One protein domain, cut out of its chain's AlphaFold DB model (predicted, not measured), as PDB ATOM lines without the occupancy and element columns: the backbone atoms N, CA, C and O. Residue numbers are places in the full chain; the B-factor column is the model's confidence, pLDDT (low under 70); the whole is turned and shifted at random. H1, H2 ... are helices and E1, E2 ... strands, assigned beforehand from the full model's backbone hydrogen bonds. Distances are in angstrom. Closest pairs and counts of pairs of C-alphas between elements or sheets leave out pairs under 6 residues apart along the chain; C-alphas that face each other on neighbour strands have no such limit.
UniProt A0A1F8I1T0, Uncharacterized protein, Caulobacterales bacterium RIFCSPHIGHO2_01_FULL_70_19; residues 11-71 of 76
ATOM      1  N   PHE A  11     137.030  97.668 228.775       63.72
ATOM      2  CA  PHE A  11     138.069  98.374 229.534       63.72
ATOM      3  C   PHE A  11     139.134  99.018 228.641       63.72
ATOM      4  O   PHE A  11     139.581 100.128 228.920       63.72
ATOM      5  N   LEU A  12     139.507  98.357 227.544       62.75
ATOM      6  CA  LEU A  12     140.440  98.918 226.566       62.75
ATOM      7  C   LEU A  12     139.794 100.057 225.777       62.75
ATOM      8  O   LEU A  12     140.483 101.017 225.454       62.75
ATOM      9  N   LEU A  13     138.481  99.987 225.529       61.69
ATOM     10  CA  LEU A  13     137.723 101.089 224.940       61.69
ATOM     11  C   LEU A  13     137.723 102.315 225.866       61.69
ATOM     12  O   LEU A  13     138.087 103.402 225.429       61.69
ATOM     13  N   CYS A  14     137.410 102.133 227.156       60.16
ATOM     14  CA  CYS A  14     137.483 103.206 228.152       60.16
ATOM     15  C   CYS A  14     138.895 103.797 228.261       60.16
ATOM     16  O   CYS A  14     139.047 105.011 228.326       60.16
ATOM     17  N   TRP A  15     139.935 102.961 228.226       55.12
ATOM     18  CA  TRP A  15     141.324 103.419 228.266       55.12
ATOM     19  C   TRP A  15     141.758 104.149 226.985       55.12
ATOM     20  O   TRP A  15     142.480 105.141 227.057       55.12
ATOM     21  N   ALA A  16     141.312 103.695 225.809       59.59
ATOM     22  CA  ALA A  16     141.574 104.356 224.531       59.59
ATOM     23  C   ALA A  16     140.890 105.731 224.446       59.59
ATOM     24  O   ALA A  16     141.509 106.685 223.970       59.59
ATOM     25  N   LEU A  17     139.664 105.836 224.972       60.53
ATOM     26  CA  LEU A  17     138.947 107.101 225.148       60.53
ATOM     27  C   LEU A  17     139.721 108.045 226.079       60.53
ATOM     28  O   LEU A  17     139.961 109.196 225.726       60.53
ATOM     29  N   LEU A  18     140.202 107.541 227.223       65.88
ATOM     30  CA  LEU A  18     140.976 108.329 228.191       65.88
ATOM     31  C   LEU A  18     142.323 108.822 227.631       65.88
ATOM     32  O   LEU A  18     142.830 109.854 228.057       65.88
ATOM     33  N   ARG A  19     142.905 108.104 226.658       59.97
ATOM     34  CA  ARG A  19     144.172 108.462 225.994       59.97
ATOM     35  C   ARG A  19     144.024 109.386 224.784       59.97
ATOM     36  O   ARG A  19     145.032 109.639 224.128       59.97
ATOM     37  N   GLY A  20     142.812 109.848 224.461       47.72
ATOM     38  CA  GLY A  20     142.577 110.772 223.344       47.72
ATOM     39  C   GLY A  20     143.010 110.218 221.980       47.72
ATOM     40  O   GLY A  20     143.302 110.978 221.066       47.72
ATOM     41  N   ARG A  21     143.096 108.887 221.846       51.78
ATOM     42  CA  ARG A  21     143.549 108.190 220.627       51.78
ATOM     43  C   ARG A  21     142.396 107.668 219.773       51.78
ATOM     44  O   ARG A  21     142.582 106.788 218.939       51.78
ATOM     45  N   THR A  22     141.200 108.202 219.975       51.25
ATOM     46  CA  THR A  22     140.082 107.974 219.070       51.25
ATOM     47  C   THR A  22     140.233 108.933 217.904       51.25
ATOM     48  O   THR A  22     139.862 110.096 218.012       51.25
ATOM     49  N   ILE A  23     140.826 108.455 216.810       55.59
ATOM     50  CA  ILE A  23     140.752 109.149 215.523       55.59
ATOM     51  C   ILE A  23     139.261 109.156 215.164       55.59
ATOM     52  O   ILE A  23     138.694 108.068 215.017       55.59
ATOM     53  N   PRO A  24     138.588 110.320 215.116       52.56
ATOM     54  CA  PRO A  24     137.210 110.374 214.666       52.56
ATOM     55  C   PRO A  24     137.218 110.019 213.181       52.56
ATOM     56  O   PRO A  24     137.561 110.841 212.339       52.56
ATOM     57  N   VAL A  25     136.912 108.765 212.863       56.16
ATOM     58  CA  VAL A  25     136.704 108.346 211.479       56.16
ATOM     59  C   VAL A  25     135.307 108.828 211.104       56.16
ATOM     60  O   VAL A  25     134.313 108.245 211.542       56.16
ATOM     61  N   SER A  26     135.221 109.934 210.364       61.34
ATOM     62  CA  SER A  26     133.991 110.300 209.667       61.34
ATOM     63  C   SER A  26     133.842 109.378 208.467       61.34
ATOM     64  O   SER A  26     134.755 109.229 207.661       61.34
ATOM     65  N   GLY A  27     132.701 108.721 208.357       68.19
ATOM     66  CA  GLY A  27     132.469 107.794 207.269       68.19
ATOM     67  C   GLY A  27     131.002 107.445 207.137       68.19
ATOM     68  O   GLY A  27     130.197 107.685 208.039       68.19
ATOM     69  N   TYR A  28     130.656 106.875 205.993       73.25
ATOM     70  CA  TYR A  28     129.305 106.428 205.713       73.25
ATOM     71  C   TYR A  28     129.092 105.057 206.347       73.25
ATOM     72  O   TYR A  28     129.775 104.090 206.004       73.25
ATOM     73  N   ALA A  29     128.150 104.988 207.288       80.38
ATOM     74  CA  ALA A  29     127.688 103.730 207.852       80.38
ATOM     75  C   ALA A  29     126.786 103.031 206.829       80.38
ATOM     76  O   ALA A  29     125.715 103.534 206.488       80.38
ATOM     77  N   VAL A  30     127.229 101.878 206.339       80.25
ATOM     78  CA  VAL A  30     126.513 101.068 205.354       80.25
ATOM     79  C   VAL A  30     126.165  99.726 205.974       80.25
ATOM     80  O   VAL A  30     126.968  99.131 206.703       80.25
ATOM     81  N   ASP A  31     124.959  99.253 205.673       83.06
ATOM     82  CA  ASP A  31     124.544  97.909 206.032       83.06
ATOM     83  C   ASP A  31     125.480  96.867 205.369       83.06
ATOM     84  O   ASP A  31     125.681  96.905 204.150       83.06
ATOM     85  N   PRO A  32     126.100  95.960 206.143       84.69
ATOM     86  CA  PRO A  32     127.053  94.987 205.620       84.69
ATOM     87  C   PRO A  32     126.459  94.040 204.573       84.69
ATOM     88  O   PRO A  32     127.151  93.655 203.629       84.69
ATOM     89  N   GLU A  33     125.190  93.655 204.723       85.25
ATOM     90  CA  GLU A  33     124.505  92.762 203.791       85.25
ATOM     91  C   GLU A  33     124.242  93.476 202.463       85.25
ATOM     92  O   GLU A  33     124.521  92.925 201.391       85.25
ATOM     93  N   LEU A  34     123.818  94.740 202.526       86.31
ATOM     94  CA  LEU A  34     123.685  95.609 201.361       86.31
ATOM     95  C   LEU A  34     125.032  95.811 200.657       86.31
ATOM     96  O   LEU A  34     125.114  95.656 199.439       86.31
ATOM     97  N   ALA A  35     126.103  96.096 201.402       86.69
ATOM     98  CA  ALA A  35     127.435  96.310 200.837       86.69
ATOM     99  C   ALA A  35     127.953  95.071 200.087       86.69
ATOM    100  O   ALA A  35     128.464  95.184 198.973       86.69
ATOM    101  N   VAL A  36     127.789  93.876 200.665       87.19
ATOM    102  CA  VAL A  36     128.194  92.618 200.018       87.19
ATOM    103  C   VAL A  36     127.289  92.277 198.832       87.19
ATOM    104  O   VAL A  36     127.764  91.706 197.851       87.19
ATOM    105  N   SER A  37     126.010  92.646 198.878       88.12
ATOM    106  CA  SER A  37     125.085  92.470 197.751       88.12
ATOM    107  C   SER A  37     125.458  93.366 196.568       88.12
ATOM    108  O   SER A  37     125.582  92.866 195.452       88.12
ATOM    109  N   LEU A  38     125.769  94.641 196.813       88.00
ATOM    110  CA  LEU A  38     126.293  95.557 195.792       88.00
ATOM    111  C   LEU A  38     127.650  95.091 195.248       88.00
ATOM    112  O   LEU A  38     127.914  95.172 194.048       88.00
ATOM    113  N   LEU A  39     128.511  94.543 196.113       87.75
ATOM    114  CA  LEU A  39     129.766  93.931 195.682       87.75
ATOM    115  C   LEU A  39     129.515  92.724 194.769       87.75
ATOM    116  O   LEU A  39     130.271  92.527 193.822       87.75
ATOM    117  N   ALA A  40     128.460  91.942 195.011       90.81
ATOM    118  CA  ALA A  40     128.129  90.782 194.189       90.81
ATOM    119  C   ALA A  40     127.737  91.170 192.754       90.81
ATOM    120  O   ALA A  40     128.057  90.426 191.830       90.81
ATOM    121  N   GLU A  41     127.118  92.339 192.559       90.81
ATOM    122  CA  GLU A  41     126.765  92.855 191.227       90.81
ATOM    123  C   GLU A  41     127.996  93.176 190.370       90.81
ATOM    124  O   GLU A  41     127.955  93.051 189.147       90.81
ATOM    125  N   LYS A  42     129.101  93.599 190.997       90.31
ATOM    126  CA  LYS A  42     130.344  93.967 190.296       90.31
ATOM    127  C   LYS A  42     131.362  92.829 190.268       90.31
ATOM    128  O   LYS A  42     131.992  92.586 189.242       90.31
ATOM    129  N   HIS A  43     131.529  92.138 191.392       87.88
ATOM    130  CA  HIS A  43     132.536  91.103 191.614       87.88
ATOM    131  C   HIS A  43     131.961  89.952 192.460       87.88
ATOM    132  O   HIS A  43     132.190  89.882 193.673       87.88
ATOM    133  N   PRO A  44     131.265  88.991 191.827       88.69
ATOM    134  CA  PRO A  44     130.587  87.908 192.540       88.69
ATOM    135  C   PRO A  44     131.549  87.009 193.331       88.69
ATOM    136  O   PRO A  44     131.239  86.625 194.456       88.69
ATOM    137  N   ALA A  45     132.748  86.740 192.802       87.06
ATOM    138  CA  ALA A  45     133.765  85.943 193.495       87.06
ATOM    139  C   ALA A  45     134.257  86.613 194.793       87.06
ATOM    140  O   ALA A  45     134.466  85.945 195.805       87.06
ATOM    141  N   ALA A  46     134.391  87.943 194.790       85.75
ATOM    142  CA  ALA A  46     134.768  88.689 195.986       85.75
ATOM    143  C   ALA A  46     133.641  88.649 197.026       85.75
ATOM    144  O   ALA A  46     133.895  88.378 198.197       85.75
ATOM    145  N   ALA A  47     132.390  88.844 196.605       89.25
ATOM    146  CA  ALA A  47     131.241  88.752 197.502       89.25
ATOM    147  C   ALA A  47     131.114  87.364 198.152       89.25
ATOM    148  O   ALA A  47     130.830  87.265 199.346       89.25
ATOM    149  N   GLN A  48     131.373  86.295 197.395       89.25
ATOM    150  CA  GLN A  48     131.393  84.937 197.933       89.25
ATOM    151  C   GLN A  48     132.498  84.759 198.981       89.25
ATOM    152  O   GLN A  48     132.219  84.275 200.077       89.25
ATOM    153  N   TRP A  49     133.711  85.247 198.703       92.25
ATOM    154  CA  TRP A  49     134.800  85.227 199.679       92.25
ATOM    155  C   TRP A  49     134.411  85.939 200.984       92.25
ATOM    156  O   TRP A  49     134.655  85.402 202.065       92.25
ATOM    157  N   TRP A  50     133.749  87.100 200.903       88.50
ATOM    158  CA  TRP A  50     133.263  87.836 202.078       88.50
ATOM    159  C   TRP A  50     132.258  87.018 202.896       88.50
ATOM    160  O   TRP A  50     132.392  86.927 204.121       88.50
ATOM    161  N   ARG A  51     131.290  86.378 202.232       86.94
ATOM    162  CA  ARG A  51     130.289  85.520 202.887       86.94
ATOM    163  C   ARG A  51     130.922  84.316 203.583       86.94
ATOM    164  O   ARG A  51     130.523  83.988 204.695       86.94
ATOM    165  N   GLU A  52     131.920  83.696 202.964       89.38
ATOM    166  CA  GLU A  52     132.584  82.500 203.495       89.38
ATOM    167  C   GLU A  52     133.563  82.822 204.634       89.38
ATOM    168  O   GLU A  52     133.577  82.143 205.659       89.38
ATOM    169  N   ASN A  53     134.364  83.880 204.488       87.38
ATOM    170  CA  ASN A  53     135.480  84.163 205.397       87.38
ATOM    171  C   ASN A  53     135.101  85.116 206.532       87.38
ATOM    172  O   ASN A  53     135.724  85.106 207.596       87.38
ATOM    173  N   THR A  54     134.074  85.944 206.336       86.75
ATOM    174  CA  THR A  54     133.689  86.985 207.298       86.75
ATOM    175  C   THR A  54     132.189  87.038 207.627       86.75
ATOM    176  O   THR A  54     131.658  88.127 207.849       86.75
ATOM    177  N   PRO A  55     131.480  85.901 207.785       81.19
ATOM    178  CA  PRO A  55     130.032  85.908 208.026       81.19
ATOM    179  C   PRO A  55     129.641  86.674 209.299       81.19
ATOM    180  O   PRO A  55     128.592  87.304 209.363       81.19
ATOM    181  N   ARG A  56     130.522  86.705 210.309       79.25
ATOM    182  CA  ARG A  56     130.288  87.464 211.549       79.25
ATOM    183  C   ARG A  56     130.262  88.974 211.322       79.25
ATOM    184  O   ARG A  56     129.634  89.675 212.108       79.25
ATOM    185  N   LEU A  57     130.971  89.486 210.319       77.31
ATOM    186  CA  LEU A  57     131.000  90.917 210.004       77.31
ATOM    187  C   LEU A  57     129.769  91.350 209.200       77.31
ATOM    188  O   LEU A  57     129.404  92.516 209.264       77.31
ATOM    189  N   ILE A  58     129.124  90.399 208.519       79.81
ATOM    190  CA  ILE A  58     127.913  90.596 207.710       79.81
ATOM    191  C   ILE A  58     126.635  90.429 208.561       79.81
ATOM    192  O   ILE A  58     125.537  90.743 208.124       79.81
ATOM    193  N   ALA A  59     126.767  89.949 209.801       72.56
ATOM    194  CA  ALA A  59     125.639  89.733 210.699       72.56
ATOM    195  C   ALA A  59     124.911  91.039 211.071       72.56
ATOM    196  O   ALA A  59     125.535  92.079 211.300       72.56
ATOM    197  N   SER A  60     123.587  90.935 211.209       66.38
ATOM    198  CA  SER A  60     122.688  92.032 211.566       66.38
ATOM    199  C   SER A  60     123.133  92.744 212.850       66.38
ATOM    200  O   SER A  60     123.525  92.111 213.832       66.38
ATOM    201  N   GLY A  61     123.067  94.078 212.847       68.88
ATOM    202  CA  GLY A  61     123.496  94.924 213.971       68.88
ATOM    203  C   GLY A  61     124.949  95.407 213.894       68.88
ATOM    204  O   GLY A  61     125.438  96.031 214.837       68.88
ATOM    205  N   ARG A  62     125.646  95.143 212.784       74.50
ATOM    206  CA  ARG A  62     126.944  95.745 212.455       74.50
ATOM    207  C   ARG A  62     126.793  96.714 211.289       74.50
ATOM    208  O   ARG A  62     125.865  96.592 210.505       74.50
ATOM    209  N   ALA A  63     127.711  97.667 211.195       78.44
ATOM    210  CA  ALA A  63     127.803  98.593 210.076       78.44
ATOM    211  C   ALA A  63     129.233  98.578 209.539       78.44
ATOM    212  O   ALA A  63     130.194  98.543 210.316       78.44
ATOM    213  N   PHE A  64     129.374  98.606 208.219       81.19
ATOM    214  CA  PHE A  64     130.643  98.935 207.587       81.19
ATOM    215  C   PHE A  64     130.772 100.448 207.538       81.19
ATOM    216  O   PHE A  64     129.826 101.140 207.175       81.19
ATOM    217  N   ILE A  65     131.931 100.958 207.941       78.69
ATOM    218  CA  ILE A  65     132.240 102.381 207.847       78.69
ATOM    219  C   ILE A  65     133.154 102.539 206.646       78.69
ATOM    220  O   ILE A  65     134.290 102.061 206.660       78.69
ATOM    221  N   PHE A  66     132.638 103.184 205.607       76.12
ATOM    222  CA  PHE A  66     133.445 103.621 204.481       76.12
ATOM    223  C   PHE A  66     133.952 105.028 204.766       76.12
ATOM    224  O   PHE A  66     133.160 105.911 205.091       76.12
ATOM    225  N   ASP A  67     135.266 105.215 204.686       73.94
ATOM    226  CA  ASP A  67     135.897 106.512 204.920       73.94
ATOM    227  C   ASP A  67     135.360 107.558 203.929       73.94
ATOM    228  O   ASP A  67     135.274 107.291 202.726       73.94
ATOM    229  N   SER A  68     134.978 108.734 204.432       67.81
ATOM    230  CA  SER A  68     134.468 109.821 203.593       67.81
ATOM    231  C   SER A  68     135.489 110.276 202.551       67.81
ATOM    232  O   SER A  68     135.106 110.494 201.406       67.81
ATOM    233  N   GLU A  69     136.780 110.332 202.894       65.38
ATOM    234  CA  GLU A  69     137.846 110.746 201.969       65.38
ATOM    235  C   GLU A  69     137.990 109.761 200.797       65.38
ATOM    236  O   GLU A  69     138.282 110.158 199.671       65.38
ATOM    237  N   ALA A  70     137.733 108.472 201.040       66.31
ATOM    238  CA  ALA A  70     137.755 107.445 200.001       66.31
ATOM    239  C   ALA A  70     136.472 107.414 199.148       66.31
ATOM    240  O   ALA A  70     136.502 106.921 198.019       66.31
ATOM    241  N   CYS A  71     135.348 107.898 199.685       62.78
ATOM    242  CA  CYS A  71     134.049 107.917 199.007       62.78
ATOM    243  C   CYS A  71     133.748 109.228 198.274       62.78
ATOM    244  O   CYS A  71     132.887 109.240 197.392       62.78
TER     245      CYS A  71
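Overview. This is residues 11 to 71 of the 76 residues of an uncharacterized protein of Caulobacterales bacterium RIFCSPHIGHO2_01_FULL_70_19 (UniProt A0A1F8I1T0). A short ribbon of two antiparallel strands, E1 and E2, lies in the middle, with a helical hairpin of H2 and H3 at one end of the model and an arm that leads away to the lone helix H1 at the other. H4 packs on the first residue of H2, and H5 is a short turn at the end of E2; residues 14 to 21, of which 14 to 18 belong to H1, stick out free. The printed part has 61 residues, with five named helices and two named strands in the order H1, E1, H2, H3, H4, E2, H5, and its class is mostly helix. It is loose, with a radius of gyration of the C-alphas of 14.7 A, and elongated, spanning 42 by 26 by 17 A.

Arrangement. The sheet has the order E1, residues 27 to 30, then E2, residues 64 to 67. The two strands are antiparallel, with 152 degrees between their directions, and C-alphas 27 and 67 face each other at 4.3 A. N 28 and O 66, at 2.8 A, and N 64 and O 30, at 2.9 A, are within hydrogen-bond range. H2, residues 32 to 42, follows E1 after a tight link, and the C-alphas of Pro 32 and Phe 64, the closest of H2 and E2, are 5.7 A apart. H2 and H3, residues 44 to 53, form a helical hairpin: they touch, with the C-alphas of Ala 40 and Ala 47 closest at 5.0 A, and run opposite ways at a shallow tilt of 32 degrees. H4, residues 55 to 58, touches H2, the closest C-alphas being those of Pro 32 and Ile 58 at 4.9 A. H3 and H4 are close but not clearly touching, with the C-alphas of Arg 51 and Ile 58 closest at 7.4 A. H5, residues 68 to 71, has its closest C-alpha to E1 at Ser 68, 4.6 A from that of Gly 27. H1, residues 11 to 18, is apart from H2, H3, H4, E2 and H5. Every O i to N i+4 pair is within hydrogen-bond range in H1 and H3, and 6 of 7 are in H2; H4 and H5 are too short for such a pair.

Along the chain. E1 measures 9.2 A and E2 9.6 A from first to last C-alpha. H2 measures 15.7 A, from C-alpha 32 at (127.053, 94.987, 205.620), and H3 14.3 A. H1 measures 10.5 A and begins at C-alpha 11, (138.069, 98.374, 229.534). H5 ends at C-alpha 71, (134.049, 107.917, 199.007).

Size, cuts and confidence. The two C-alphas farthest apart, those of Leu 18 and Glu 41, are 42.5 A apart. The printed part has no cut and no long link. The mean pLDDT of the printed part is 75.2, and residues 11 to 27, 60 to 61 and 68 to 71 are under 70.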